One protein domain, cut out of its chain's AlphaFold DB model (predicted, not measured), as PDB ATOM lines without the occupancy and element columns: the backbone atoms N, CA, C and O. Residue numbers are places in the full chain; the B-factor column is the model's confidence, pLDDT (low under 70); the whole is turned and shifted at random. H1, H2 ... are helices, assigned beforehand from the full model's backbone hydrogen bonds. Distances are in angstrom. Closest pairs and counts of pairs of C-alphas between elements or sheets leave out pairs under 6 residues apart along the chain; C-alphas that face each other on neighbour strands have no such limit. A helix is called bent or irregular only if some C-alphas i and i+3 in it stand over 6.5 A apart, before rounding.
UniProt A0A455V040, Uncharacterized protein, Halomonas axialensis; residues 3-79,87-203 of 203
ATOM      1  N   THR A   3      -0.693  35.819  54.482       60.53
ATOM      2  CA  THR A   3      -1.258  36.888  53.636       60.53
ATOM      3  C   THR A   3      -0.963  36.734  52.141       60.53
ATOM      4  O   THR A   3      -1.754  37.184  51.319       60.53
ATOM      5  N   LEU A   4       0.142  36.068  51.775       66.56
ATOM      6  CA  LEU A   4       0.557  35.878  50.375       66.56
ATOM      7  C   LEU A   4      -0.440  35.009  49.598       66.56
ATOM      8  O   LEU A   4      -0.875  35.381  48.509       66.56
ATOM      9  N   ALA A   5      -0.868  33.894  50.200       68.50
ATOM     10  CA  ALA A   5      -1.905  33.029  49.640       68.50
ATOM     11  C   ALA A   5      -3.246  33.768  49.511       68.50
ATOM     12  O   ALA A   5      -3.978  33.579  48.543       68.50
ATOM     13  N   GLY A   6      -3.537  34.678  50.443       72.19
ATOM     14  CA  GLY A   6      -4.748  35.483  50.414       72.19
ATOM     15  C   GLY A   6      -4.901  36.339  49.145       72.19
ATOM     16  O   GLY A   6      -6.026  36.513  48.685       72.19
ATOM     17  N   PHE A   7      -3.806  36.780  48.507       77.00
ATOM     18  CA  PHE A   7      -3.869  37.497  47.221       77.00
ATOM     19  C   PHE A   7      -4.488  36.654  46.096       77.00
ATOM     20  O   PHE A   7      -5.155  37.191  45.210       77.00
ATOM     21  N   THR A   8      -4.331  35.330  46.149       80.31
ATOM     22  CA  THR A   8      -4.987  34.404  45.218       80.31
ATOM     23  C   THR A   8      -6.501  34.391  45.418       80.31
ATOM     24  O   THR A   8      -7.248  34.441  44.441       80.31
ATOM     25  N   ALA A   9      -6.968  34.415  46.672       81.62
ATOM     26  CA  ALA A   9      -8.394  34.537  46.971       81.62
ATOM     27  C   ALA A   9      -8.958  35.881  46.475       81.62
ATOM     28  O   ALA A   9     -10.063  35.934  45.936       81.62
ATOM     29  N   THR A  10      -8.189  36.969  46.576       83.06
ATOM     30  CA  THR A  10      -8.568  38.285  46.036       83.06
ATOM     31  C   THR A  10      -8.730  38.269  44.512       83.06
ATOM     32  O   THR A  10      -9.671  38.860  43.983       83.06
ATOM     33  N   MET A  11      -7.857  37.567  43.784       83.25
ATOM     34  CA  MET A  11      -8.008  37.399  42.331       83.25
ATOM     35  C   MET A  11      -9.244  36.569  41.976       83.25
ATOM     36  O   MET A  11      -9.967  36.909  41.035       83.25
ATOM     37  N   ALA A  12      -9.537  35.535  42.766       85.75
ATOM     38  CA  ALA A  12     -10.748  34.739  42.613       85.75
ATOM     39  C   ALA A  12     -12.020  35.572  42.817       85.75
ATOM     40  O   ALA A  12     -12.980  35.397  42.068       85.75
ATOM     41  N   LEU A  13     -12.000  36.536  43.744       87.19
ATOM     42  CA  LEU A  13     -13.083  37.508  43.896       87.19
ATOM     43  C   LEU A  13     -13.324  38.286  42.602       87.19
ATOM     44  O   LEU A  13     -14.462  38.392  42.149       87.19
ATOM     45  N   GLY A  14     -12.257  38.808  41.991       86.25
ATOM     46  CA  GLY A  14     -12.343  39.511  40.712       86.25
ATOM     47  C   GLY A  14     -12.928  38.626  39.609       86.25
ATOM     48  O   GLY A  14     -13.835  39.048  38.897       86.25
ATOM     49  N   ALA A  15     -12.473  37.375  39.504       85.62
ATOM     50  CA  ALA A  15     -12.989  36.431  38.516       85.62
ATOM     51  C   ALA A  15     -14.474  36.108  38.730       85.62
ATOM     52  O   ALA A  15     -15.256  36.186  37.783       85.62
ATOM     53  N   GLY A  16     -14.878  35.815  39.970       85.94
ATOM     54  CA  GLY A  16     -16.280  35.589  40.322       85.94
ATOM     55  C   GLY A  16     -17.149  36.796  39.973       85.94
ATOM     56  O   GLY A  16     -18.183  36.641  39.327       85.94
ATOM     57  N   TYR A  17     -16.673  38.003  40.292       88.75
ATOM     58  CA  TYR A  17     -17.364  39.251  39.973       88.75
ATOM     59  C   TYR A  17     -17.547  39.452  38.465       88.75
ATOM     60  O   TYR A  17     -18.626  39.836  38.015       88.75
ATOM     61  N   VAL A  18     -16.515  39.175  37.660       86.50
ATOM     62  CA  VAL A  18     -16.589  39.272  36.192       86.50
ATOM     63  C   VAL A  18     -17.623  38.301  35.634       86.50
ATOM     64  O   VAL A  18     -18.367  38.677  34.731       86.50
ATOM     65  N   VAL A  19     -17.689  37.073  36.145       86.81
ATOM     66  CA  VAL A  19     -18.599  36.044  35.623       86.81
ATOM     67  C   VAL A  19     -20.056  36.377  35.940       86.81
ATOM     68  O   VAL A  19     -20.904  36.321  35.051       86.81
ATOM     69  N   THR A  20     -20.357  36.755  37.182       87.75
ATOM     70  CA  THR A  20     -21.742  36.935  37.640       87.75
ATOM     71  C   THR A  20     -22.254  38.365  37.490       87.75
ATOM     72  O   THR A  20     -23.463  38.570  37.402       87.75
ATOM     73  N   GLY A  21     -21.368  39.360  37.424       85.31
ATOM     74  CA  GLY A  21     -21.713  40.783  37.386       85.31
ATOM     75  C   GLY A  21     -22.117  41.328  36.016       85.31
ATOM     76  O   GLY A  21     -22.275  42.530  35.868       85.31
ATOM     77  N   ARG A  22     -22.288  40.480  34.998       85.31
ATOM     78  CA  ARG A  22     -22.585  40.907  33.615       85.31
ATOM     79  C   ARG A  22     -23.969  41.530  33.413       85.31
ATOM     80  O   ARG A  22     -24.247  42.054  32.338       85.31
ATOM     81  N   GLN A  23     -24.854  41.427  34.401       84.56
ATOM     82  CA  GLN A  23     -26.224  41.923  34.285       84.56
ATOM     83  C   GLN A  23     -26.268  43.459  34.360       84.56
ATOM     84  O   GLN A  23     -25.442  44.067  35.035       84.56
ATOM     85  N   PRO A  24     -27.237  44.116  33.704       80.69
ATOM     86  CA  PRO A  24     -27.363  45.565  33.777       80.69
ATOM     87  C   PRO A  24     -27.894  46.036  35.142       80.69
ATOM     88  O   PRO A  24     -28.723  45.383  35.785       80.69
ATOM     89  N   GLY A  25     -27.447  47.225  35.551       82.38
ATOM     90  CA  GLY A  25     -27.938  47.930  36.734       82.38
ATOM     91  C   GLY A  25     -27.601  47.241  38.060       82.38
ATOM     92  O   GLY A  25     -26.650  46.472  38.176       82.38
ATOM     93  N   ILE A  26     -28.408  47.515  39.090       85.69
ATOM     94  CA  ILE A  26     -28.146  47.054  40.463       85.69
ATOM     95  C   ILE A  26     -28.120  45.525  40.594       85.69
ATOM     96  O   ILE A  26     -27.412  44.990  41.445       85.69
ATOM     97  N   LYS A  27     -28.841  44.806  39.722       85.69
ATOM     98  CA  LYS A  27     -28.835  43.338  39.698       85.69
ATOM     99  C   LYS A  27     -27.443  42.797  39.375       85.69
ATOM    100  O   LYS A  27     -27.002  41.885  40.063       85.69
ATOM    101  N   GLY A  28     -26.732  43.412  38.424       86.12
ATOM    102  CA  GLY A  28     -25.340  43.080  38.100       86.12
ATOM    103  C   GLY A  28     -24.364  43.402  39.218       86.12
ATOM    104  O   GLY A  28     -23.424  42.653  39.467       86.12
ATOM    105  N   VAL A  29     -24.609  44.494  39.940       86.88
ATOM    106  CA  VAL A  29     -23.809  44.855  41.114       86.88
ATOM    107  C   VAL A  29     -23.951  43.782  42.192       86.88
ATOM    108  O   VAL A  29     -22.948  43.250  42.661       86.88
ATOM    109  N   ILE A  30     -25.185  43.418  42.549       88.94
ATOM    110  CA  ILE A  30     -25.466  42.419  43.588       88.94
ATOM    111  C   ILE A  30     -24.959  41.039  43.163       88.94
ATOM    112  O   ILE A  30     -24.264  40.385  43.937       88.94
ATOM    113  N   SER A  31     -25.247  40.599  41.935       88.50
ATOM    114  CA  SER A  31     -24.786  39.299  41.442       88.50
ATOM    115  C   SER A  31     -23.261  39.238  41.352       88.50
ATOM    116  O   SER A  31     -22.679  38.219  41.718       88.50
ATOM    117  N   GLY A  32     -22.604  40.324  40.931       88.06
ATOM    118  CA  GLY A  32     -21.148  40.469  40.909       88.06
ATOM    119  C   GLY A  32     -20.538  40.348  42.303       88.06
ATOM    120  O   GLY A  32     -19.616  39.564  42.510       88.06
ATOM    121  N   VAL A  33     -21.095  41.065  43.282       87.44
ATOM    122  CA  VAL A  33     -20.673  40.974  44.685       87.44
ATOM    123  C   VAL A  33     -20.844  39.551  45.205       87.44
ATOM    124  O   VAL A  33     -19.878  38.978  45.690       87.44
ATOM    125  N   LEU A  34     -22.030  38.955  45.062       88.75
ATOM    126  CA  LEU A  34     -22.305  37.604  45.557       88.75
ATOM    127  C   LEU A  34     -21.400  36.553  44.904       88.75
ATOM    128  O   LEU A  34     -20.825  35.727  45.606       88.75
ATOM    129  N   GLY A  35     -21.222  36.608  43.582       88.06
ATOM    130  CA  GLY A  35     -20.336  35.691  42.865       88.06
ATOM    131  C   GLY A  35     -18.864  35.888  43.218       88.06
ATOM    132  O   GLY A  35     -18.139  34.911  43.394       88.06
ATOM    133  N   GLY A  36     -18.425  37.136  43.393       87.75
ATOM    134  CA  GLY A  36     -17.080  37.455  43.861       87.75
ATOM    135  C   GLY A  36     -16.825  36.963  45.287       87.75
ATOM    136  O   GLY A  36     -15.813  36.315  45.536       87.75
ATOM    137  N   PHE A  37     -17.753  37.200  46.217       86.56
ATOM    138  CA  PHE A  37     -17.659  36.685  47.584       86.56
ATOM    139  C   PHE A  37     -17.685  35.158  47.627       86.56
ATOM    140  O   PHE A  37     -16.900  34.572  48.365       86.56
ATOM    141  N   ALA A  38     -18.529  34.507  46.823       87.12
ATOM    142  CA  ALA A  38     -18.568  33.051  46.735       87.12
ATOM    143  C   ALA A  38     -17.235  32.486  46.219       87.12
ATOM    144  O   ALA A  38     -16.666  31.595  46.843       87.12
ATOM    145  N   ALA A  39     -16.690  33.043  45.133       87.12
ATOM    146  CA  ALA A  39     -15.397  32.626  44.589       87.12
ATOM    147  C   ALA A  39     -14.240  32.882  45.569       87.12
ATOM    148  O   ALA A  39     -13.360  32.034  45.725       87.12
ATOM    149  N   TRP A  40     -14.262  34.022  46.264       86.69
ATOM    150  CA  TRP A  40     -13.316  34.336  47.333       86.69
ATOM    151  C   TRP A  40     -13.404  33.329  48.475       86.69
ATOM    152  O   TRP A  40     -12.373  32.834  48.911       86.69
ATOM    153  N   LEU A  41     -14.614  32.998  48.932       84.44
ATOM    154  CA  LEU A  41     -14.827  32.066  50.034       84.44
ATOM    155  C   LEU A  41     -14.358  30.659  49.659       84.44
ATOM    156  O   LEU A  41     -13.635  30.049  50.435       84.44
ATOM    157  N   VAL A  42     -14.697  30.183  48.456       85.75
ATOM    158  CA  VAL A  42     -14.257  28.878  47.934       85.75
ATOM    159  C   VAL A  42     -12.735  28.805  47.826       85.75
ATOM    160  O   VAL A  42     -12.131  27.820  48.239       85.75
ATOM    161  N   MET A  43     -12.083  29.842  47.299       83.44
ATOM    162  CA  MET A  43     -10.620  29.843  47.233       83.44
ATOM    163  C   MET A  43      -9.978  30.026  48.605       83.44
ATOM    164  O   MET A  43      -8.956  29.412  48.882       83.44
ATOM    165  N   SER A  44     -10.581  30.822  49.488       78.19
ATOM    166  CA  SER A  44     -10.140  30.992  50.872       78.19
ATOM    167  C   SER A  44     -10.190  29.668  51.638       78.19
ATOM    168  O   SER A  44      -9.209  29.323  52.288       78.19
ATOM    169  N   THR A  45     -11.283  28.904  51.544       78.88
ATOM    170  CA  THR A  45     -11.406  27.589  52.200       78.88
ATOM    171  C   THR A  45     -10.444  26.568  51.615       78.88
ATOM    172  O   THR A  45      -9.877  25.769  52.355       78.88
ATOM    173  N   LEU A  46     -10.239  26.586  50.297       81.31
ATOM    174  CA  LEU A  46      -9.300  25.689  49.635       81.31
ATOM    175  C   LEU A  46      -7.861  25.993  50.061       81.31
ATOM    176  O   LEU A  46      -7.109  25.076  50.365       81.31
ATOM    177  N   LEU A  47      -7.488  27.270  50.149       75.31
ATOM    178  CA  LEU A  47      -6.165  27.691  50.610       75.31
ATOM    179  C   LEU A  47      -5.960  27.444  52.110       75.31
ATOM    180  O   LEU A  47      -4.858  27.083  52.508       75.31
ATOM    181  N   ALA A  48      -6.998  27.589  52.938       73.19
ATOM    182  CA  ALA A  48      -6.913  27.338  54.380       73.19
ATOM    183  C   ALA A  48      -6.574  25.875  54.726       73.19
ATOM    184  O   ALA A  48      -6.051  25.612  55.804       73.19
ATOM    185  N   GLN A  49      -6.808  24.929  53.808       75.19
ATOM    186  CA  GLN A  49      -6.434  23.519  53.982       75.19
ATOM    187  C   GLN A  49      -4.923  23.263  53.849       75.19
ATOM    188  O   GLN A  49      -4.458  22.173  54.176       75.19
ATOM    189  N   PHE A  50      -4.140  24.244  53.384       71.31
ATOM    190  CA  PHE A  50      -2.704  24.096  53.156       71.31
ATOM    191  C   PHE A  50      -1.880  24.973  54.107       71.31
ATOM    192  O   PHE A  50      -2.094  26.180  54.233       71.31
ATOM    193  N   SER A  51      -0.854  24.385  54.724       64.75
ATOM    194  CA  SER A  51       0.141  25.119  55.507       64.75
ATOM    195  C   SER A  51       1.208  25.719  54.582       64.75
ATOM    196  O   SER A  51       2.145  25.061  54.128       64.75
ATOM    197  N   PHE A  52       1.065  27.006  54.258       63.94
ATOM    198  CA  PHE A  52       2.006  27.687  53.369       63.94
ATOM    199  C   PHE A  52       3.292  28.108  54.089       63.94
ATOM    200  O   PHE A  52       3.275  28.852  55.072       63.94
ATOM    201  N   THR A  53       4.435  27.711  53.530       65.81
ATOM    202  CA  THR A  53       5.740  28.305  53.836       65.81
ATOM    203  C   THR A  53       5.948  29.556  52.974       65.81
ATOM    204  O   THR A  53       5.238  29.772  51.990       65.81
ATOM    205  N   ARG A  54       6.929  30.410  53.307       62.22
ATOM    206  CA  ARG A  54       7.222  31.637  52.525       62.22
ATOM    207  C   ARG A  54       7.436  31.342  51.037       62.22
ATOM    208  O   ARG A  54       6.997  32.113  50.187       62.22
ATOM    209  N   PHE A  55       8.081  30.218  50.736       69.50
ATOM    210  CA  PHE A  55       8.360  29.788  49.371       69.50
ATOM    211  C   PHE A  55       7.099  29.289  48.656       69.50
ATOM    212  O   PHE A  55       6.792  29.771  47.567       69.50
ATOM    213  N   SER A  56       6.317  28.396  49.283       69.12
ATOM    214  CA  SER A  56       5.107  27.857  48.649       69.12
ATOM    215  C   SER A  56       4.016  28.914  48.478       69.12
ATOM    216  O   SER A  56       3.385  28.958  47.426       69.12
ATOM    217  N   GLY A  57       3.851  29.827  49.442       68.31
ATOM    218  CA  GLY A  57       2.931  30.960  49.320       68.31
ATOM    219  C   GLY A  57       3.290  31.868  48.145       68.31
ATOM    220  O   GLY A  57       2.427  32.187  47.336       68.31
ATOM    221  N   THR A  58       4.573  32.215  47.993       70.56
ATOM    222  CA  THR A  58       5.042  33.054  46.879       70.56
ATOM    223  C   THR A  58       4.840  32.373  45.530       70.56
ATOM    224  O   THR A  58       4.351  33.003  44.595       70.56
ATOM    225  N   LEU A  59       5.180  31.084  45.428       76.62
ATOM    226  CA  LEU A  59       5.021  30.326  44.191       76.62
ATOM    227  C   LEU A  59       3.547  30.218  43.788       76.62
ATOM    228  O   LEU A  59       3.214  30.448  42.631       76.62
ATOM    229  N   VAL A  60       2.653  29.949  44.743       76.00
ATOM    230  CA  VAL A  60       1.205  29.902  44.497       76.00
ATOM    231  C   VAL A  60       0.675  31.258  44.047       76.00
ATOM    232  O   VAL A  60      -0.084  31.307  43.082       76.00
ATOM    233  N   THR A  61       1.090  32.361  44.678       74.88
ATOM    234  CA  THR A  61       0.679  33.702  44.245       74.88
ATOM    235  C   THR A  61       1.210  34.029  42.850       74.88
ATOM    236  O   THR A  61       0.457  34.555  42.039       74.88
ATOM    237  N   LEU A  62       2.465  33.690  42.529       77.75
ATOM    238  CA  LEU A  62       3.038  33.901  41.192       77.75
ATOM    239  C   LEU A  62       2.314  33.077  40.122       77.75
ATOM    240  O   LEU A  62       1.933  33.621  39.085       77.75
ATOM    241  N   CYS A  63       2.071  31.792  40.387       79.50
ATOM    242  CA  CYS A  63       1.286  30.929  39.508       79.50
ATOM    243  C   CYS A  63      -0.126  31.488  39.313       79.50
ATOM    244  O   CYS A  63      -0.603  31.572  38.183       79.50
ATOM    245  N   ALA A  64      -0.775  31.930  40.391       75.75
ATOM    246  CA  ALA A  64      -2.095  32.533  40.318       75.75
ATOM    247  C   ALA A  64      -2.078  33.837  39.509       75.75
ATOM    248  O   ALA A  64      -2.924  34.002  38.637       75.75
ATOM    249  N   ILE A  65      -1.094  34.721  39.708       76.62
ATOM    250  CA  ILE A  65      -0.932  35.936  38.895       76.62
ATOM    251  C   ILE A  65      -0.819  35.560  37.417       76.62
ATOM    252  O   ILE A  65      -1.521  36.150  36.599       76.62
ATOM    253  N   GLY A  66      -0.004  34.562  37.063       74.81
ATOM    254  CA  GLY A  66       0.132  34.090  35.682       74.81
ATOM    255  C   GLY A  66      -1.181  33.560  35.098       74.81
ATOM    256  O   GLY A  66      -1.606  34.003  34.030       74.81
ATOM    257  N   VAL A  67      -1.860  32.663  35.820       76.94
ATOM    258  CA  VAL A  67      -3.134  32.056  35.395       76.94
ATOM    259  C   VAL A  67      -4.232  33.106  35.255       76.94
ATOM    260  O   VAL A  67      -4.903  33.145  34.225       76.94
ATOM    261  N   PHE A  68      -4.407  33.989  36.241       74.88
ATOM    262  CA  PHE A  68      -5.424  35.040  36.189       74.88
ATOM    263  C   PHE A  68      -5.099  36.100  35.136       74.88
ATOM    264  O   PHE A  68      -6.008  36.555  34.449       74.88
ATOM    265  N   SER A  69      -3.824  36.442  34.928       73.38
ATOM    266  CA  SER A  69      -3.421  37.339  33.832       73.38
ATOM    267  C   SER A  69      -3.738  36.728  32.468       73.38
ATOM    268  O   SER A  69      -4.239  37.417  31.579       73.38
ATOM    269  N   TRP A  70      -3.509  35.422  32.301       74.75
ATOM    270  CA  TRP A  70      -3.874  34.708  31.081       74.75
ATOM    271  C   TRP A  70      -5.393  34.610  30.898       74.75
ATOM    272  O   TRP A  70      -5.887  34.866  29.803       74.75
ATOM    273  N   LEU A  71      -6.141  34.298  31.960       75.56
ATOM    274  CA  LEU A  71      -7.601  34.189  31.937       75.56
ATOM    275  C   LEU A  71      -8.265  35.534  31.618       75.56
ATOM    276  O   LEU A  71      -9.210  35.599  30.833       75.56
ATOM    277  N   PHE A  72      -7.751  36.624  32.190       76.25
ATOM    278  CA  PHE A  72      -8.277  37.966  31.973       76.25
ATOM    279  C   PHE A  72      -7.796  38.621  30.676       76.25
ATOM    280  O   PHE A  72      -8.360  39.642  30.282       76.25
ATOM    281  N   ARG A  73      -6.826  38.041  29.949       71.12
ATOM    282  CA  ARG A  73      -6.361  38.607  28.667       71.12
ATOM    283  C   ARG A  73      -7.484  38.741  27.638       71.12
ATOM    284  O   ARG A  73      -7.444  39.645  26.813       71.12
ATOM    285  N   SER A  74      -8.473  37.848  27.707       67.00
ATOM    286  CA  SER A  74      -9.625  37.809  26.803       67.00
ATOM    287  C   SER A  74     -10.662  38.897  27.100       67.00
ATOM    288  O   SER A  74     -11.612  39.054  26.337       67.00
ATOM    289  N   ILE A  75     -10.514  39.638  28.203       73.06
ATOM    290  CA  ILE A  75     -11.395  40.757  28.533       73.06
ATOM    291  C   ILE A  75     -11.010  41.950  27.636       73.06
ATOM    292  O   ILE A  75      -9.845  42.372  27.662       73.06
ATOM    293  N   PRO A  76     -11.952  42.503  26.844       68.31
ATOM    294  CA  PRO A  76     -11.689  43.671  26.010       68.31
ATOM    295  C   PRO A  76     -11.248  44.863  26.861       68.31
ATOM    296  O   PRO A  76     -11.883  45.163  27.874       68.31
ATOM    297  N   ASP A  77     -10.189  45.558  26.440       65.75
ATOM    298  CA  ASP A  77      -9.820  46.836  27.051       65.75
ATOM    299  C   ASP A  77     -10.785  47.907  26.567       65.75
ATOM    300  O   ASP A  77     -10.667  48.432  25.458       65.75
ATOM    301  N   VAL A  78     -11.751  48.246  27.412       69.69
ATOM    302  CA  VAL A  78     -12.585  49.411  27.162       69.69
ATOM    303  C   VAL A  78     -11.841  50.602  27.737       69.69
ATOM    304  O   VAL A  78     -11.652  50.699  28.951       69.69
ATOM    305  N   LYS A  79     -11.389  51.511  26.862       56.44
ATOM    306  CA  LYS A  79     -10.834  52.792  27.308       56.44
ATOM    307  C   LYS A  79     -11.884  53.455  28.187       56.44
ATOM    308  O   LYS A  79     -12.957  53.821  27.714       56.44
ATOM    309  N   SER A  87     -14.695  63.923  42.483       72.88
ATOM    310  CA  SER A  87     -16.009  64.255  43.035       72.88
ATOM    311  C   SER A  87     -16.044  63.904  44.519       72.88
ATOM    312  O   SER A  87     -15.884  62.750  44.923       72.88
ATOM    313  N   TRP A  88     -16.252  64.927  45.350       79.12
ATOM    314  CA  TRP A  88     -16.410  64.783  46.798       79.12
ATOM    315  C   TRP A  88     -17.444  63.714  47.199       79.12
ATOM    316  O   TRP A  88     -17.145  62.931  48.104       79.12
ATOM    317  N   PRO A  89     -18.595  63.575  46.506       78.94
ATOM    318  CA  PRO A  89     -19.537  62.492  46.779       78.94
ATOM    319  C   PRO A  89     -18.965  61.096  46.507       78.94
ATOM    320  O   PRO A  89     -19.197  60.186  47.297       78.94
ATOM    321  N   ALA A  90     -18.181  60.905  45.438       74.12
ATOM    322  CA  ALA A  90     -17.555  59.611  45.165       74.12
ATOM    323  C   ALA A  90     -16.470  59.277  46.195       74.12
ATOM    324  O   ALA A  90     -16.332  58.118  46.588       74.12
ATOM    325  N   LEU A  91     -15.729  60.282  46.677       80.50
ATOM    326  CA  LEU A  91     -14.762  60.100  47.757       80.50
ATOM    327  C   LEU A  91     -15.457  59.695  49.064       80.50
ATOM    328  O   LEU A  91     -15.033  58.727  49.696       80.50
ATOM    329  N   ALA A  92     -16.535  60.388  49.438       84.44
ATOM    330  CA  ALA A  92     -17.329  60.070  50.622       84.44
ATOM    331  C   ALA A  92     -17.967  58.676  50.519       84.44
ATOM    332  O   ALA A  92     -17.879  57.892  51.461       84.44
ATOM    333  N   ALA A  93     -18.525  58.320  49.357       80.50
ATOM    334  CA  ALA A  93     -19.065  56.986  49.103       80.50
ATOM    335  C   ALA A  93     -17.983  55.903  49.224       80.50
ATOM    336  O   ALA A  93     -18.204  54.881  49.871       80.50
ATOM    337  N   ARG A  94     -16.784  56.137  48.671       79.50
ATOM    338  CA  ARG A  94     -15.645  55.215  48.797       79.50
ATOM    339  C   ARG A  94     -15.197  55.051  50.241       79.50
ATOM    340  O   ARG A  94     -14.984  53.921  50.671       79.50
ATOM    341  N   ALA A  95     -15.071  56.151  50.979       82.69
ATOM    342  CA  ALA A  95     -14.682  56.131  52.384       82.69
ATOM    343  C   ALA A  95     -15.730  55.414  53.248       82.69
ATOM    344  O   ALA A  95     -15.372  54.536  54.029       82.69
ATOM    345  N   GLY A  96     -17.016  55.720  53.062       85.81
ATOM    346  CA  GLY A  96     -18.114  55.085  53.791       85.81
ATOM    347  C   GLY A  96     -18.203  53.588  53.510       85.81
ATOM    348  O   GLY A  96     -18.250  52.785  54.438       85.81
ATOM    349  N   LEU A  97     -18.133  53.190  52.239       83.75
ATOM    350  CA  LEU A  97     -18.202  51.787  51.842       83.75
ATOM    351  C   LEU A  97     -16.986  50.987  52.331       83.75
ATOM    352  O   LEU A  97     -17.155  49.893  52.865       83.75
ATOM    353  N   ALA A  98     -15.776  51.547  52.219       82.25
ATOM    354  CA  ALA A  98     -14.573  50.944  52.790       82.25
ATOM    355  C   ALA A  98     -14.682  50.804  54.315       82.25
ATOM    356  O   ALA A  98     -14.338  49.757  54.852       82.25
ATOM    357  N   THR A  99     -15.218  51.817  55.002       84.31
ATOM    358  CA  THR A  99     -15.448  51.782  56.454       84.31
ATOM    359  C   THR A  99     -16.410  50.657  56.824       84.31
ATOM    360  O   THR A  99     -16.055  49.798  57.625       84.31
ATOM    361  N   VAL A 100     -17.589  50.589  56.196       85.56
ATOM    362  CA  VAL A 100     -18.577  49.518  56.428       85.56
ATOM    363  C   VAL A 100     -17.952  48.141  56.222       85.56
ATOM    364  O   VAL A 100     -18.128  47.254  57.054       85.56
ATOM    365  N   ILE A 101     -17.181  47.979  55.147       82.00
ATOM    366  CA  ILE A 101     -16.464  46.741  54.850       82.00
ATOM    367  C   ILE A 101     -15.463  46.416  55.967       82.00
ATOM    368  O   ILE A 101     -15.533  45.327  56.522       82.00
ATOM    369  N   ILE A 102     -14.593  47.347  56.370       82.31
ATOM    370  CA  ILE A 102     -13.621  47.131  57.458       82.31
ATOM    371  C   ILE A 102     -14.321  46.713  58.752       82.31
ATOM    372  O   ILE A 102     -13.921  45.722  59.365       82.31
ATOM    373  N   PHE A 103     -15.377  47.420  59.156       83.88
ATOM    374  CA  PHE A 103     -16.133  47.091  60.364       83.88
ATOM    375  C   PHE A 103     -16.776  45.705  60.275       83.88
ATOM    376  O   PHE A 103     -16.700  44.935  61.234       83.88
ATOM    377  N   ALA A 104     -17.363  45.355  59.127       82.50
ATOM    378  CA  ALA A 104     -17.958  44.043  58.911       82.50
ATOM    379  C   ALA A 104     -16.911  42.925  59.029       82.50
ATOM    380  O   ALA A 104     -17.110  41.978  59.790       82.50
ATOM    381  N   ILE A 105     -15.772  43.061  58.341       75.44
ATOM    382  CA  ILE A 105     -14.702  42.055  58.365       75.44
ATOM    383  C   ILE A 105     -14.107  41.939  59.774       75.44
ATOM    384  O   ILE A 105     -13.912  40.831  60.265       75.44
ATOM    385  N   THR A 106     -13.878  43.064  60.460       80.12
ATOM    386  CA  THR A 106     -13.329  43.093  61.830       80.12
ATOM    387  C   THR A 106     -14.267  42.419  62.830       80.12
ATOM    388  O   THR A 106     -13.824  41.679  63.712       80.12
ATOM    389  N   ARG A 107     -15.581  42.635  62.684       82.00
ATOM    390  CA  ARG A 107     -16.591  41.990  63.526       82.00
ATOM    391  C   ARG A 107     -16.646  40.482  63.284       82.00
ATOM    392  O   ARG A 107     -16.719  39.728  64.247       82.00
ATOM    393  N   ILE A 108     -16.581  40.047  62.025       76.62
ATOM    394  CA  ILE A 108     -16.585  38.621  61.658       76.62
ATOM    395  C   ILE A 108     -15.286  37.932  62.095       76.62
ATOM    396  O   ILE A 108     -15.324  36.782  62.521       76.62
ATOM    397  N   ALA A 109     -14.149  38.633  62.067       72.12
ATOM    398  CA  ALA A 109     -12.850  38.076  62.441       72.12
ATOM    399  C   ALA A 109     -12.804  37.537  63.882       72.12
ATOM    400  O   ALA A 109     -12.079  36.584  64.138       72.12
ATOM    401  N   HIS A 110     -13.605  38.083  64.807       70.50
ATOM    402  CA  HIS A 110     -13.691  37.577  66.185       70.50
ATOM    403  C   HIS A 110     -14.309  36.176  66.288       70.50
ATOM    404  O   HIS A 110     -14.107  35.487  67.283       70.50
ATOM    405  N   TRP A 111     -15.071  35.765  65.277       75.38
ATOM    406  CA  TRP A 111     -15.782  34.487  65.237       75.38
ATOM    407  C   TRP A 111     -15.059  33.450  64.380       75.38
ATOM    408  O   TRP A 111     -15.511  32.309  64.290       75.38
ATOM    409  N   LEU A 112     -13.968  33.844  63.718       68.88
ATOM    410  CA  LEU A 112     -13.281  33.004  62.752       68.88
ATOM    411  C   LEU A 112     -12.039  32.355  63.380       68.88
ATOM    412  O   LEU A 112     -11.292  33.033  64.089       68.88
ATOM    413  N   PRO A 113     -11.783  31.061  63.120       70.19
ATOM    414  CA  PRO A 113     -10.592  30.398  63.633       70.19
ATOM    415  C   PRO A 113      -9.299  31.080  63.136       70.19
ATOM    416  O   PRO A 113      -9.287  31.640  62.033       70.19
ATOM    417  N   PRO A 114      -8.181  31.010  63.889       68.25
ATOM    418  CA  PRO A 114      -6.927  31.699  63.549       68.25
ATOM    419  C   PRO A 114      -6.365  31.366  62.158       68.25
ATOM    420  O   PRO A 114      -5.701  32.196  61.538       68.25
ATOM    421  N   GLU A 115      -6.656  30.172  61.642       65.69
ATOM    422  CA  GLU A 115      -6.286  29.720  60.292       65.69
ATOM    423  C   GLU A 115      -6.879  30.590  59.165       65.69
ATOM    424  O   GLU A 115      -6.280  30.715  58.097       65.69
ATOM    425  N   TRP A 116      -7.983  31.299  59.420       65.88
ATOM    426  CA  TRP A 116      -8.603  32.228  58.469       65.88
ATOM    427  C   TRP A 116      -8.072  33.664  58.562       65.88
ATOM    428  O   TRP A 116      -8.434  34.524  57.755       65.88
ATOM    429  N   ALA A 117      -7.187  33.960  59.518       66.44
ATOM    430  CA  ALA A 117      -6.653  35.310  59.683       66.44
ATOM    431  C   ALA A 117      -5.887  35.781  58.433       66.44
ATOM    432  O   ALA A 117      -5.951  36.951  58.059       66.44
ATOM    433  N   GLY A 118      -5.194  34.868  57.744       64.00
ATOM    434  CA  GLY A 118      -4.460  35.181  56.516       64.00
ATOM    435  C   GLY A 118      -5.344  35.520  55.321       64.00
ATOM    436  O   GLY A 118      -4.988  36.389  54.524       64.00
ATOM    437  N   THR A 119      -6.497  34.862  55.203       66.56
ATOM    438  CA  THR A 119      -7.430  35.073  54.092       66.56
ATOM    439  C   THR A 119      -8.251  36.341  54.302       66.56
ATOM    440  O   THR A 119      -8.379  37.141  53.374       66.56
ATOM    441  N   LEU A 120      -8.697  36.600  55.537       70.56
ATOM    442  CA  LEU A 120      -9.304  37.874  55.938       70.56
ATOM    443  C   LEU A 120      -8.343  39.056  55.751       70.56
ATOM    444  O   LEU A 120      -8.757  40.112  55.277       70.56
ATOM    445  N   ALA A 121      -7.055  38.883  56.063       67.81
ATOM    446  CA  ALA A 121      -6.049  39.933  55.898       67.81
ATOM    447  C   ALA A 121      -5.818  40.343  54.432       67.81
ATOM    448  O   ALA A 121      -5.358  41.454  54.174       67.81
ATOM    449  N   ALA A 122      -6.138  39.473  53.472       69.69
ATOM    450  CA  ALA A 122      -6.041  39.772  52.045       69.69
ATOM    451  C   ALA A 122      -7.386  40.155  51.413       69.69
ATOM    452  O   ALA A 122      -7.501  40.244  50.184       69.69
ATOM    453  N   PHE A 123      -8.422  40.369  52.226       77.00
ATOM    454  CA  PHE A 123      -9.710  40.810  51.719       77.00
ATOM    455  C   PHE A 123      -9.551  42.126  50.923       77.00
ATOM    456  O   PHE A 123      -8.863  43.038  51.390       77.00
ATOM    457  N   PRO A 124     -10.170  42.265  49.731       74.75
ATOM    458  CA  PRO A 124     -10.042  43.449  48.877       74.75
ATOM    459  C   PRO A 124     -10.807  44.658  49.428       74.75
ATOM    460  O   PRO A 124     -11.757  45.151  48.820       74.75
ATOM    461  N   VAL A 125     -10.367  45.184  50.570       77.62
ATOM    462  CA  VAL A 125     -10.986  46.339  51.231       77.62
ATOM    463  C   VAL A 125     -10.963  47.578  50.340       77.62
ATOM    464  O   VAL A 125     -11.861  48.401  50.424       77.62
ATOM    465  N   THR A 126      -9.965  47.722  49.468       77.50
ATOM    466  CA  THR A 126      -9.852  48.864  48.546       77.50
ATOM    467  C   THR A 126     -10.488  48.587  47.186       77.50
ATOM    468  O   THR A 126     -11.147  49.461  46.623       77.50
ATOM    469  N   MET A 127     -10.328  47.369  46.663       83.69
ATOM    470  CA  MET A 127     -10.829  46.994  45.340       83.69
ATOM    471  C   MET A 127     -12.349  46.826  45.330       83.69
ATOM    472  O   MET A 127     -12.993  47.361  44.434       83.69
ATOM    473  N   LEU A 128     -12.950  46.143  46.309       85.12
ATOM    474  CA  LEU A 128     -14.394  45.891  46.299       85.12
ATOM    475  C   LEU A 128     -15.233  47.188  46.321       85.12
ATOM    476  O   LEU A 128     -16.114  47.314  45.466       85.12
ATOM    477  N   PRO A 129     -14.962  48.186  47.193       84.62
ATOM    478  CA  PRO A 129     -15.664  49.465  47.125       84.62
ATOM    479  C   PRO A 129     -15.484  50.165  45.782       84.62
ATOM    480  O   PRO A 129     -16.420  50.761  45.258       84.62
ATOM    481  N   PHE A 130     -14.278  50.100  45.218       84.94
ATOM    482  CA  PHE A 130     -13.982  50.741  43.947       84.94
ATOM    483  C   PHE A 130     -14.772  50.114  42.793       84.94
ATOM    484  O   PHE A 130     -15.374  50.842  42.007       84.94
ATOM    485  N   LEU A 131     -14.845  48.779  42.735       86.88
ATOM    486  CA  LEU A 131     -15.664  48.072  41.749       86.88
ATOM    487  C   LEU A 131     -17.143  48.418  41.890       86.88
ATOM    488  O   LEU A 131     -17.802  48.657  40.887       86.88
ATOM    489  N   LEU A 132     -17.654  48.484  43.120       86.00
ATOM    490  CA  LEU A 132     -19.040  48.855  43.399       86.00
ATOM    491  C   LEU A 132     -19.375  50.254  42.868       86.00
ATOM    492  O   LEU A 132     -20.357  50.419  42.147       86.00
ATOM    493  N   ILE A 133     -18.530  51.242  43.165       84.81
ATOM    494  CA  ILE A 133     -18.711  52.625  42.699       84.81
ATOM    495  C   ILE A 133     -18.637  52.701  41.173       84.81
ATOM    496  O   ILE A 133     -19.473  53.351  40.546       84.81
ATOM    497  N   LEU A 134     -17.662  52.019  40.566       84.56
ATOM    498  CA  LEU A 134     -17.526  51.986  39.113       84.56
ATOM    499  C   LEU A 134     -18.714  51.312  38.434       84.56
ATOM    500  O   LEU A 134     -19.202  51.835  37.439       84.56
ATOM    501  N   HIS A 135     -19.194  50.193  38.971       86.81
ATOM    502  CA  HIS A 135     -20.301  49.458  38.375       86.81
ATOM    503  C   HIS A 135     -21.599  50.266  38.432       86.81
ATOM    504  O   HIS A 135     -22.319  50.351  37.440       86.81
ATOM    505  N   VAL A 136     -21.875  50.906  39.573       85.12
ATOM    506  CA  VAL A 136     -23.058  51.760  39.738       85.12
ATOM    507  C   VAL A 136     -22.971  52.999  38.844       85.12
ATOM    508  O   VAL A 136     -23.963  53.363  38.223       85.12
ATOM    509  N   GLY A 137     -21.800  53.642  38.760       82.38
ATOM    510  CA  GLY A 137     -21.645  54.899  38.024       82.38
ATOM    511  C   GLY A 137     -21.447  54.751  36.514       82.38
ATOM    512  O   GLY A 137     -21.864  55.623  35.761       82.38
ATOM    513  N   HIS A 138     -20.799  53.675  36.062       82.88
ATOM    514  CA  HIS A 138     -20.313  53.542  34.682       82.88
ATOM    515  C   HIS A 138     -20.581  52.157  34.061       82.88
ATOM    516  O   HIS A 138     -20.154  51.888  32.936       82.88
ATOM    517  N   GLY A 139     -21.287  51.269  34.766       84.62
ATOM    518  CA  GLY A 139     -21.626  49.933  34.281       84.62
ATOM    519  C   GLY A 139     -20.477  48.920  34.360       84.62
ATOM    520  O   GLY A 139     -19.423  49.155  34.950       84.62
ATOM    521  N   TYR A 140     -20.697  47.749  33.767       84.38
ATOM    522  CA  TYR A 140     -19.804  46.591  33.894       84.38
ATOM    523  C   TYR A 140     -18.482  46.720  33.113       84.38
ATOM    524  O   TYR A 140     -17.456  46.182  33.529       84.38
ATOM    525  N   ALA A 141     -18.466  47.427  31.981       83.62
ATOM    526  CA  ALA A 141     -17.294  47.465  31.099       83.62
ATOM    527  C   ALA A 141     -16.023  48.063  31.762       83.62
ATOM    528  O   ALA A 141     -14.958  47.435  31.687       83.62
ATOM    529  N   PRO A 142     -16.093  49.201  32.485       82.94
ATOM    530  CA  PRO A 142     -14.948  49.716  33.243       82.94
ATOM    531  C   PRO A 142     -14.513  48.789  34.384       82.94
ATOM    532  O   PRO A 142     -13.319  48.642  34.639       82.94
ATOM    533  N   VAL A 143     -15.463  48.112  35.039       85.12
ATOM    534  CA  VAL A 143     -15.187  47.136  36.107       85.12
ATOM    535  C   VAL A 143     -14.355  45.973  35.570       85.12
ATOM    536  O   VAL A 143     -13.321  45.640  36.149       85.12
ATOM    537  N   ALA A 144     -14.759  45.390  34.442       84.81
ATOM    538  CA  ALA A 144     -14.027  44.293  33.816       84.81
ATOM    539  C   ALA A 144     -12.590  44.706  33.436       84.81
ATOM    540  O   ALA A 144     -11.650  43.937  33.641       84.81
ATOM    541  N   THR A 145     -12.406  45.947  32.975       84.00
ATOM    542  CA  THR A 145     -11.085  46.502  32.629       84.00
ATOM    543  C   THR A 145     -10.191  46.671  33.863       84.00
ATOM    544  O   THR A 145      -9.008  46.327  33.825       84.00
ATOM    545  N   VAL A 146     -10.738  47.147  34.987       84.38
ATOM    546  CA  VAL A 146     -10.000  47.240  36.259       84.38
ATOM    547  C   VAL A 146      -9.587  45.857  36.752       84.38
ATOM    548  O   VAL A 146      -8.433  45.660  37.132       84.38
ATOM    549  N   ILE A 147     -10.502  44.884  36.711       85.06
ATOM    550  CA  ILE A 147     -10.227  43.510  37.151       85.06
ATOM    551  C   ILE A 147      -9.132  42.871  36.291       85.06
ATOM    552  O   ILE A 147      -8.250  42.213  36.836       85.06
ATOM    553  N   LYS A 148      -9.116  43.130  34.979       83.31
ATOM    554  CA  LYS A 148      -8.065  42.644  34.076       83.31
ATOM    555  C   LYS A 148      -6.660  43.094  34.477       83.31
ATOM    556  O   LYS A 148      -5.722  42.308  34.384       83.31
ATOM    557  N   HIS A 149      -6.507  44.333  34.936       81.94
ATOM    558  CA  HIS A 149      -5.206  44.887  35.327       81.94
ATOM    559  C   HIS A 149      -4.840  44.600  36.790       81.94
ATOM    560  O   HIS A 149      -3.694  44.795  37.201       81.94
ATOM    561  N   TYR A 150      -5.791  44.104  37.582       80.75
ATOM    562  CA  TYR A 150      -5.607  43.855  39.005       80.75
ATOM    563  C   TYR A 150      -4.502  42.832  39.345       80.75
ATOM    564  O   TYR A 150      -3.710  43.129  40.244       80.75
ATOM    565  N   PRO A 151      -4.345  41.689  38.633       79.75
ATOM    566  CA  PRO A 151      -3.251  40.744  38.890       79.75
ATOM    567  C   PRO A 151      -1.862  41.385  38.810       79.75
ATOM    568  O   PRO A 151      -0.970  41.049  39.586       79.75
ATOM    569  N   MET A 152      -1.683  42.360  37.919       76.69
ATOM    570  CA  MET A 152      -0.399  43.039  37.748       76.69
ATOM    571  C   MET A 152      -0.100  44.012  38.882       76.69
ATOM    572  O   MET A 152       1.039  44.077  39.353       76.69
ATOM    573  N   GLY A 153      -1.132  44.704  39.374       78.81
ATOM    574  CA  GLY A 153      -1.051  45.486  40.605       78.81
ATOM    575  C   GLY A 153      -0.693  44.607  41.806       78.81
ATOM    576  O   GLY A 153       0.206  44.952  42.572       78.81
ATOM    577  N   LEU A 154      -1.309  43.427  41.925       80.12
ATOM    578  CA  LEU A 154      -0.954  42.451  42.959       80.12
ATOM    579  C   LEU A 154       0.484  41.938  42.826       80.12
ATOM    580  O   LEU A 154       1.141  41.756  43.845       80.12
ATOM    581  N   GLY A 155       1.010  41.773  41.609       78.94
ATOM    582  CA  GLY A 155       2.426  41.451  41.394       78.94
ATOM    583  C   GLY A 155       3.373  42.503  41.983       78.94
ATOM    584  O   GLY A 155       4.352  42.154  42.641       78.94
ATOM    585  N   SER A 156       3.037  43.791  41.856       82.31
ATOM    586  CA  SER A 156       3.825  44.865  42.483       82.31
ATOM    587  C   SER A 156       3.764  44.808  44.015       82.31
ATOM    588  O   SER A 156       4.781  44.981  44.688       82.31
ATOM    589  N   LEU A 157       2.594  44.478  44.574       81.00
ATOM    590  CA  LEU A 157       2.396  44.321  46.014       81.00
ATOM    591  C   LEU A 157       3.134  43.087  46.557       81.00
ATOM    592  O   LEU A 157       3.720  43.131  47.639       81.00
ATOM    593  N   LEU A 158       3.163  41.997  45.791       81.62
ATOM    594  CA  LEU A 158       3.963  40.816  46.093       81.62
ATOM    595  C   LEU A 158       5.457  41.169  46.131       81.62
ATOM    596  O   LEU A 158       6.137  40.844  47.101       81.62
ATOM    597  N   SER A 159       5.951  41.901  45.129       81.38
ATOM    598  CA  SER A 159       7.341  42.376  45.089       81.38
ATOM    599  C   SER A 159       7.682  43.262  46.295       81.38
ATOM    600  O   SER A 159       8.717  43.063  46.933       81.38
ATOM    601  N   TYR A 160       6.795  44.198  46.653       83.06
ATOM    602  CA  TYR A 160       6.938  45.042  47.842       83.06
ATOM    603  C   TYR A 160       7.034  44.207  49.125       83.06
ATOM    604  O   TYR A 160       7.985  44.340  49.892       83.06
ATOM    605  N   THR A 161       6.056  43.324  49.351       79.12
ATOM    606  CA  THR A 161       5.960  42.528  50.585       79.12
ATOM    607  C   THR A 161       7.126  41.557  50.744       79.12
ATOM    608  O   THR A 161       7.626  41.391  51.858       79.12
ATOM    609  N   LEU A 162       7.609  40.962  49.649       78.06
ATOM    610  CA  LEU A 162       8.821  40.144  49.651       78.06
ATOM    611  C   LEU A 162      10.052  40.974  50.000       78.06
ATOM    612  O   LEU A 162      10.794  40.599  50.905       78.06
ATOM    613  N   CYS A 163      10.251  42.109  49.328       80.81
ATOM    614  CA  CYS A 163      11.400  42.975  49.568       80.81
ATOM    615  C   CYS A 163      11.458  43.424  51.033       80.81
ATOM    616  O   CYS A 163      12.473  43.224  51.702       80.81
ATOM    617  N   VAL A 164      10.338  43.923  51.560       82.19
ATOM    618  CA  VAL A 164      10.179  44.326  52.962       82.19
ATOM    619  C   VAL A 164      10.444  43.167  53.924       82.19
ATOM    620  O   VAL A 164      11.153  43.342  54.914       82.19
ATOM    621  N   SER A 165       9.950  41.961  53.620       78.25
ATOM    622  CA  SER A 165      10.171  40.782  54.467       78.25
ATOM    623  C   SER A 165      11.650  40.413  54.631       78.25
ATOM    624  O   SER A 165      11.974  39.751  55.618       78.25
ATOM    625  N   TYR A 166      12.521  40.782  53.687       76.25
ATOM    626  CA  TYR A 166      13.967  40.537  53.767       76.25
ATOM    627  C   TYR A 166      14.755  41.749  54.264       76.25
ATOM    628  O   TYR A 166      15.753  41.590  54.961       76.25
ATOM    629  N   THR A 167      14.323  42.960  53.913       78.44
ATOM    630  CA  THR A 167      15.059  44.190  54.232       78.44
ATOM    631  C   THR A 167      14.739  44.747  55.610       78.44
ATOM    632  O   THR A 167      15.582  45.424  56.184       78.44
ATOM    633  N   TYR A 168      13.585  44.438  56.210       79.62
ATOM    634  CA  TYR A 168      13.260  44.957  57.545       79.62
ATOM    635  C   TYR A 168      14.208  44.457  58.634       79.62
ATOM    636  O   TYR A 168      14.558  45.226  59.527       79.62
ATOM    637  N   SER A 169      14.657  43.201  58.559       74.50
ATOM    638  CA  SER A 169      15.597  42.646  59.538       74.50
ATOM    639  C   SER A 169      17.028  43.164  59.379       74.50
ATOM    640  O   SER A 169      17.797  43.068  60.327       74.50
ATOM    641  N   THR A 170      17.405  43.678  58.203       78.56
ATOM    642  CA  THR A 170      18.792  44.070  57.890       78.56
ATOM    643  C   THR A 170      18.990  45.580  57.762       78.56
ATOM    644  O   THR A 170      19.998  46.102  58.220       78.56
ATOM    645  N   LEU A 171      18.035  46.288  57.159       74.62
ATOM    646  CA  LEU A 171      18.113  47.716  56.820       74.62
ATOM    647  C   LEU A 171      17.195  48.590  57.690       74.62
ATOM    648  O   LEU A 171      17.223  49.818  57.593       74.62
ATOM    649  N   GLY A 172      16.378  47.974  58.547       79.25
ATOM    650  CA  GLY A 172      15.392  48.674  59.362       79.25
ATOM    651  C   GLY A 172      14.181  49.160  58.560       79.25
ATOM    652  O   GLY A 172      14.079  48.995  57.343       79.25
ATOM    653  N   LEU A 173      13.223  49.759  59.269       81.81
ATOM    654  CA  LEU A 173      11.898  50.085  58.731       81.81
ATOM    655  C   LEU A 173      11.955  51.090  57.564       81.81
ATOM    656  O   LEU A 173      11.337  50.877  56.521       81.81
ATOM    657  N   PHE A 174      12.713  52.180  57.717       84.50
ATOM    658  CA  PHE A 174      12.767  53.259  56.724       84.50
ATOM    659  C   PHE A 174      13.427  52.825  55.405       84.50
ATOM    660  O   PHE A 174      12.844  52.961  54.333       84.50
ATOM    661  N   TRP A 175      14.618  52.231  55.460       79.69
ATOM    662  CA  TRP A 175      15.308  51.792  54.245       79.69
ATOM    663  C   TRP A 175      14.659  50.566  53.601       79.69
ATOM    664  O   TRP A 175      14.629  50.468  52.375       79.69
ATOM    665  N   GLY A 176      14.072  49.667  54.398       80.12
ATOM    666  CA  GLY A 176      13.322  48.534  53.863       80.12
ATOM    667  C   GLY A 176      12.038  48.948  53.139       80.12
ATOM    668  O   GLY A 176      11.717  48.389  52.092       80.12
ATOM    669  N   THR A 177      11.325  49.968  53.635       83.81
ATOM    670  CA  THR A 177      10.148  50.515  52.931       83.81
ATOM    671  C   THR A 177      10.530  51.188  51.618       83.81
ATOM    672  O   THR A 177       9.880  50.937  50.602       83.81
ATOM    673  N   LEU A 178      11.604  51.984  51.603       86.00
ATOM    674  CA  LEU A 178      12.101  52.620  50.381       86.00
ATOM    675  C   LEU A 178      12.520  51.577  49.331       86.00
ATOM    676  O   LEU A 178      12.115  51.670  48.173       86.00
ATOM    677  N   ALA A 179      13.276  50.555  49.743       82.56
ATOM    678  CA  ALA A 179      13.670  49.450  48.871       82.56
ATOM    679  C   ALA A 179      12.450  48.679  48.338       82.56
ATOM    680  O   ALA A 179      12.384  48.367  47.148       82.56
ATOM    681  N   GLY A 180      11.451  48.434  49.192       82.81
ATOM    682  CA  GLY A 180      10.195  47.805  48.797       82.81
ATOM    683  C   GLY A 180       9.443  48.606  47.738       82.81
ATOM    684  O   GLY A 180       8.973  48.029  46.755       82.81
ATOM    685  N   PHE A 181       9.337  49.927  47.910       84.94
ATOM    686  CA  PHE A 181       8.706  50.798  46.919       84.94
ATOM    687  C   PHE A 181       9.461  50.782  45.594       84.94
ATOM    688  O   PHE A 181       8.832  50.606  44.554       84.94
ATOM    689  N   LEU A 182      10.792  50.877  45.623       85.94
ATOM    690  CA  LEU A 182      11.615  50.777  44.417       85.94
ATOM    691  C   LEU A 182      11.381  49.453  43.681       85.94
ATOM    692  O   LEU A 182      11.162  49.459  42.471       85.94
ATOM    693  N   ALA A 183      11.350  48.327  44.397       84.25
ATOM    694  CA  ALA A 183      11.082  47.019  43.804       84.25
ATOM    695  C   ALA A 183       9.689  46.954  43.148       84.25
ATOM    696  O   ALA A 183       9.553  46.477  42.020       84.25
ATOM    697  N   ALA A 184       8.655  47.475  43.816       83.75
ATOM    698  CA  ALA A 184       7.304  47.540  43.262       83.75
ATOM    699  C   ALA A 184       7.217  48.441  42.020       83.75
ATOM    700  O   ALA A 184       6.563  48.085  41.037       83.75
ATOM    701  N   THR A 185       7.904  49.586  42.032       83.75
ATOM    702  CA  THR A 185       7.983  50.490  40.881       83.75
ATOM    703  C   THR A 185       8.687  49.823  39.704       83.75
ATOM    704  O   THR A 185       8.172  49.876  38.589       83.75
ATOM    705  N   LEU A 186       9.815  49.144  39.933       84.56
ATOM    706  CA  LEU A 186      10.539  48.412  38.889       84.56
ATOM    707  C   LEU A 186       9.687  47.298  38.270       84.56
ATOM    708  O   LEU A 186       9.685  47.148  37.049       84.56
ATOM    709  N   TRP A 187       8.915  46.569  39.081       83.50
ATOM    710  CA  TRP A 187       7.965  45.571  38.585       83.50
ATOM    711  C   TRP A 187       6.932  46.185  37.632       83.50
ATOM    712  O   TRP A 187       6.718  45.685  36.525       83.50
ATOM    713  N   LEU A 188       6.311  47.298  38.036       81.75
ATOM    714  CA  LEU A 188       5.322  47.994  37.211       81.75
ATOM    715  C   LEU A 188       5.938  48.546  35.924       81.75
ATOM    716  O   LEU A 188       5.330  48.420  34.864       81.75
ATOM    717  N   LEU A 189       7.142  49.120  35.994       82.06
ATOM    718  CA  LEU A 189       7.859  49.621  34.819       82.06
ATOM    719  C   LEU A 189       8.193  48.493  33.841       82.06
ATOM    720  O   LEU A 189       7.930  48.632  32.648       82.06
ATOM    721  N   GLY A 190       8.706  47.365  34.339       81.31
ATOM    722  CA  GLY A 190       8.982  46.188  33.517       81.31
ATOM    723  C   GLY A 190       7.725  45.677  32.816       81.31
ATOM    724  O   GLY A 190       7.741  45.413  31.614       81.31
ATOM    725  N   TRP A 191       6.598  45.629  33.529       78.12
ATOM    726  CA  TRP A 191       5.321  45.241  32.938       78.12
ATOM    727  C   TRP A 191       4.792  46.238  31.898       78.12
ATOM    728  O   TRP A 191       4.308  45.840  30.835       78.12
ATOM    729  N   MET A 192       4.894  47.542  32.167       79.06
ATOM    730  CA  MET A 192       4.498  48.578  31.208       79.06
ATOM    731  C   MET A 192       5.326  48.492  29.924       79.06
ATOM    732  O   MET A 192       4.777  48.579  28.828       79.06
ATOM    733  N   GLN A 193       6.635  48.259  30.035       80.50
ATOM    734  CA  GLN A 193       7.499  48.073  28.869       80.50
ATOM    735  C   GLN A 193       7.164  46.790  28.103       80.50
ATOM    736  O   GLN A 193       7.106  46.811  26.875       80.50
ATOM    737  N   PHE A 194       6.887  45.692  28.811       76.56
ATOM    738  CA  PHE A 194       6.506  44.422  28.194       76.56
ATOM    739  C   PHE A 194       5.190  44.529  27.415       76.56
ATOM    740  O   PHE A 194       5.113  44.111  26.260       76.56
ATOM    741  N   THR A 195       4.168  45.155  28.003       73.31
ATOM    742  CA  THR A 195       2.877  45.369  27.331       73.31
ATOM    743  C   THR A 195       2.999  46.330  26.148       73.31
ATOM    744  O   THR A 195       2.457  46.039  25.083       73.31
ATOM    745  N   ALA A 196       3.780  47.410  26.270       75.31
ATOM    746  CA  ALA A 196       4.066  48.320  25.160       75.31
ATOM    747  C   ALA A 196       4.807  47.621  24.008       75.31
ATOM    748  O   ALA A 196       4.500  47.845  22.838       75.31
ATOM    749  N   TRP A 197       5.763  46.745  24.318       73.25
ATOM    750  CA  TRP A 197       6.470  45.951  23.315       73.25
ATOM    751  C   TRP A 197       5.548  44.942  22.620       73.25
ATOM    752  O   TRP A 197       5.591  44.806  21.399       73.25
ATOM    753  N   GLN A 198       4.667  44.278  23.368       72.19
ATOM    754  CA  GLN A 198       3.717  43.315  22.815       72.19
ATOM    755  C   GLN A 198       2.660  43.991  21.925       72.19
ATOM    756  O   GLN A 198       2.309  43.457  20.877       72.19
ATOM    757  N   GLN A 199       2.214  45.199  22.288       69.19
ATOM    758  CA  GLN A 199       1.340  46.026  21.449       69.19
ATOM    759  C   GLN A 199       2.030  46.463  20.152       69.19
ATOM    760  O   GLN A 199       1.411  46.409  19.099       69.19
ATOM    761  N   ARG A 200       3.322  46.824  20.201       69.69
ATOM    762  CA  ARG A 200       4.114  47.175  19.007       69.69
ATOM    763  C   ARG A 200       4.372  45.999  18.063       69.69
ATOM    764  O   ARG A 200       4.612  46.236  16.890       69.69
ATOM    765  N   ARG A 201       4.375  44.755  18.559       67.00
ATOM    766  CA  ARG A 201       4.549  43.548  17.721       67.00
ATOM    767  C   ARG A 201       3.253  43.043  17.089       67.00
ATOM    768  O   ARG A 201       3.329  42.286  16.130       67.00
ATOM    769  N   ASN A 202       2.103  43.415  17.648       56.00
ATOM    770  CA  ASN A 202       0.783  42.971  17.194       56.00
ATOM    771  C   ASN A 202       0.017  44.049  16.397       56.00
ATOM    772  O   ASN A 202      -1.132  43.801  16.029       56.00
ATOM    773  N   ALA A 203       0.612  45.228  16.191       52.31
ATOM    774  CA  ALA A 203       0.113  46.312  15.341       52.31
ATOM    775  C   ALA A 203       0.831  46.283  13.987       52.31
ATOM    776  O   ALA A 203       0.163  46.596  12.979       52.31
TER     777      ALA A 203
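What this domain is: This is residues 3 to 79 and 87 to 203 of the 203 residues of an uncharacterized protein of Halomonas axialensis (UniProt A0A455V040). Five helices or arms, H1, H2, H3, H6 and H7a, make a bundle, with H1 in its middle between H2, H3 and H7a. The very long H7 folds back on itself at residues 171 and 172, its second arm H7b packing on H7a; residues 193 to 203, of which 193 to 201 belong to H7, stick out; on another side H4 packs on H6, and the short H5 returns to H1 and H2. The printed part has 194 residues with seven named helices, H1 to H7 in order, and no named strand: all helix. It is compact, with a radius of gyration of the C-alphas of 17.5 A and spans of 53 by 51 by 37 A.

Where its parts are: H1, residues 3 to 20, begins at C-alpha 3 (-1.258, 36.888, 53.636) and is 26.0 A long. H2, residues 25 to 48, is 34.3 A long, and H3, residues 54 to 72, 26.5 A. H4, residues 88 to 109, measures 31.2 A. H5, residues 114 to 121, is only just irregular, with C-alphas 115 and 118 6.9 A apart; H6 is residues 127 to 138. H7, residues 140 to 201, was assigned as one helix by its hydrogen bonds but is bent: C-alphas 170 and 173 are 9.2 A apart. Its arm H7a, residues 140 to 170, is 45.5 A long and irregular, with C-alphas 148 and 151 7.1 A apart and a kink of 34 degrees near residue 151. H7b, residues 173 to 201, is 42.2 A long and ends at C-alpha 201 (4.549, 43.548, 17.721).

How they stand to each other: H1 is the hub. It forms a hairpin with H2, closest at the C-alphas of Leu 13 and Gly 36, 4.0 A. H1 and H7a touch at a shallow tilt of 1 degree, opposite ways, closest at the C-alphas of Gly 14 and Ile 147, 5.8 A. H3 touches H7a, closest at the C-alphas of Phe 72 and Lys 148, 5.1 A. H6 and H7a form a hairpin, closest at the C-alphas of Leu 131 and Val 143, 5.7 A. H4 touches H6 at a steep tilt of 38 degrees, closest at the C-alphas of Leu 97 and Pro 129, 5.8 A. H5 touches H1 at the C-alphas of Gly 6 and Thr 119, 4.6 A. H7b touches H7a at a steep tilt of 40 degrees, closest at the C-alphas of Tyr 160 and Gly 180, 4.4 A; H7b and H1 are apart. In H2, H3, H4, H6 and H7b every O i to N i+4 pair is within hydrogen-bond range; in H1 11 of 14, in H5 2 of 4, in H7a 23 of 27.

The domain as a whole: The C-alphas of Trp 111 and Ala 203, the two farthest apart, are 53.7 A apart. Residues 80 to 86 are not printed; C-alphas 79 and 87 are 20.1 A apart across this cut. The links printed whole are tight. Mean pLDDT of the printed part is 78.7, with 29 residues under 70, among them 51 to 57 and 199 to 203.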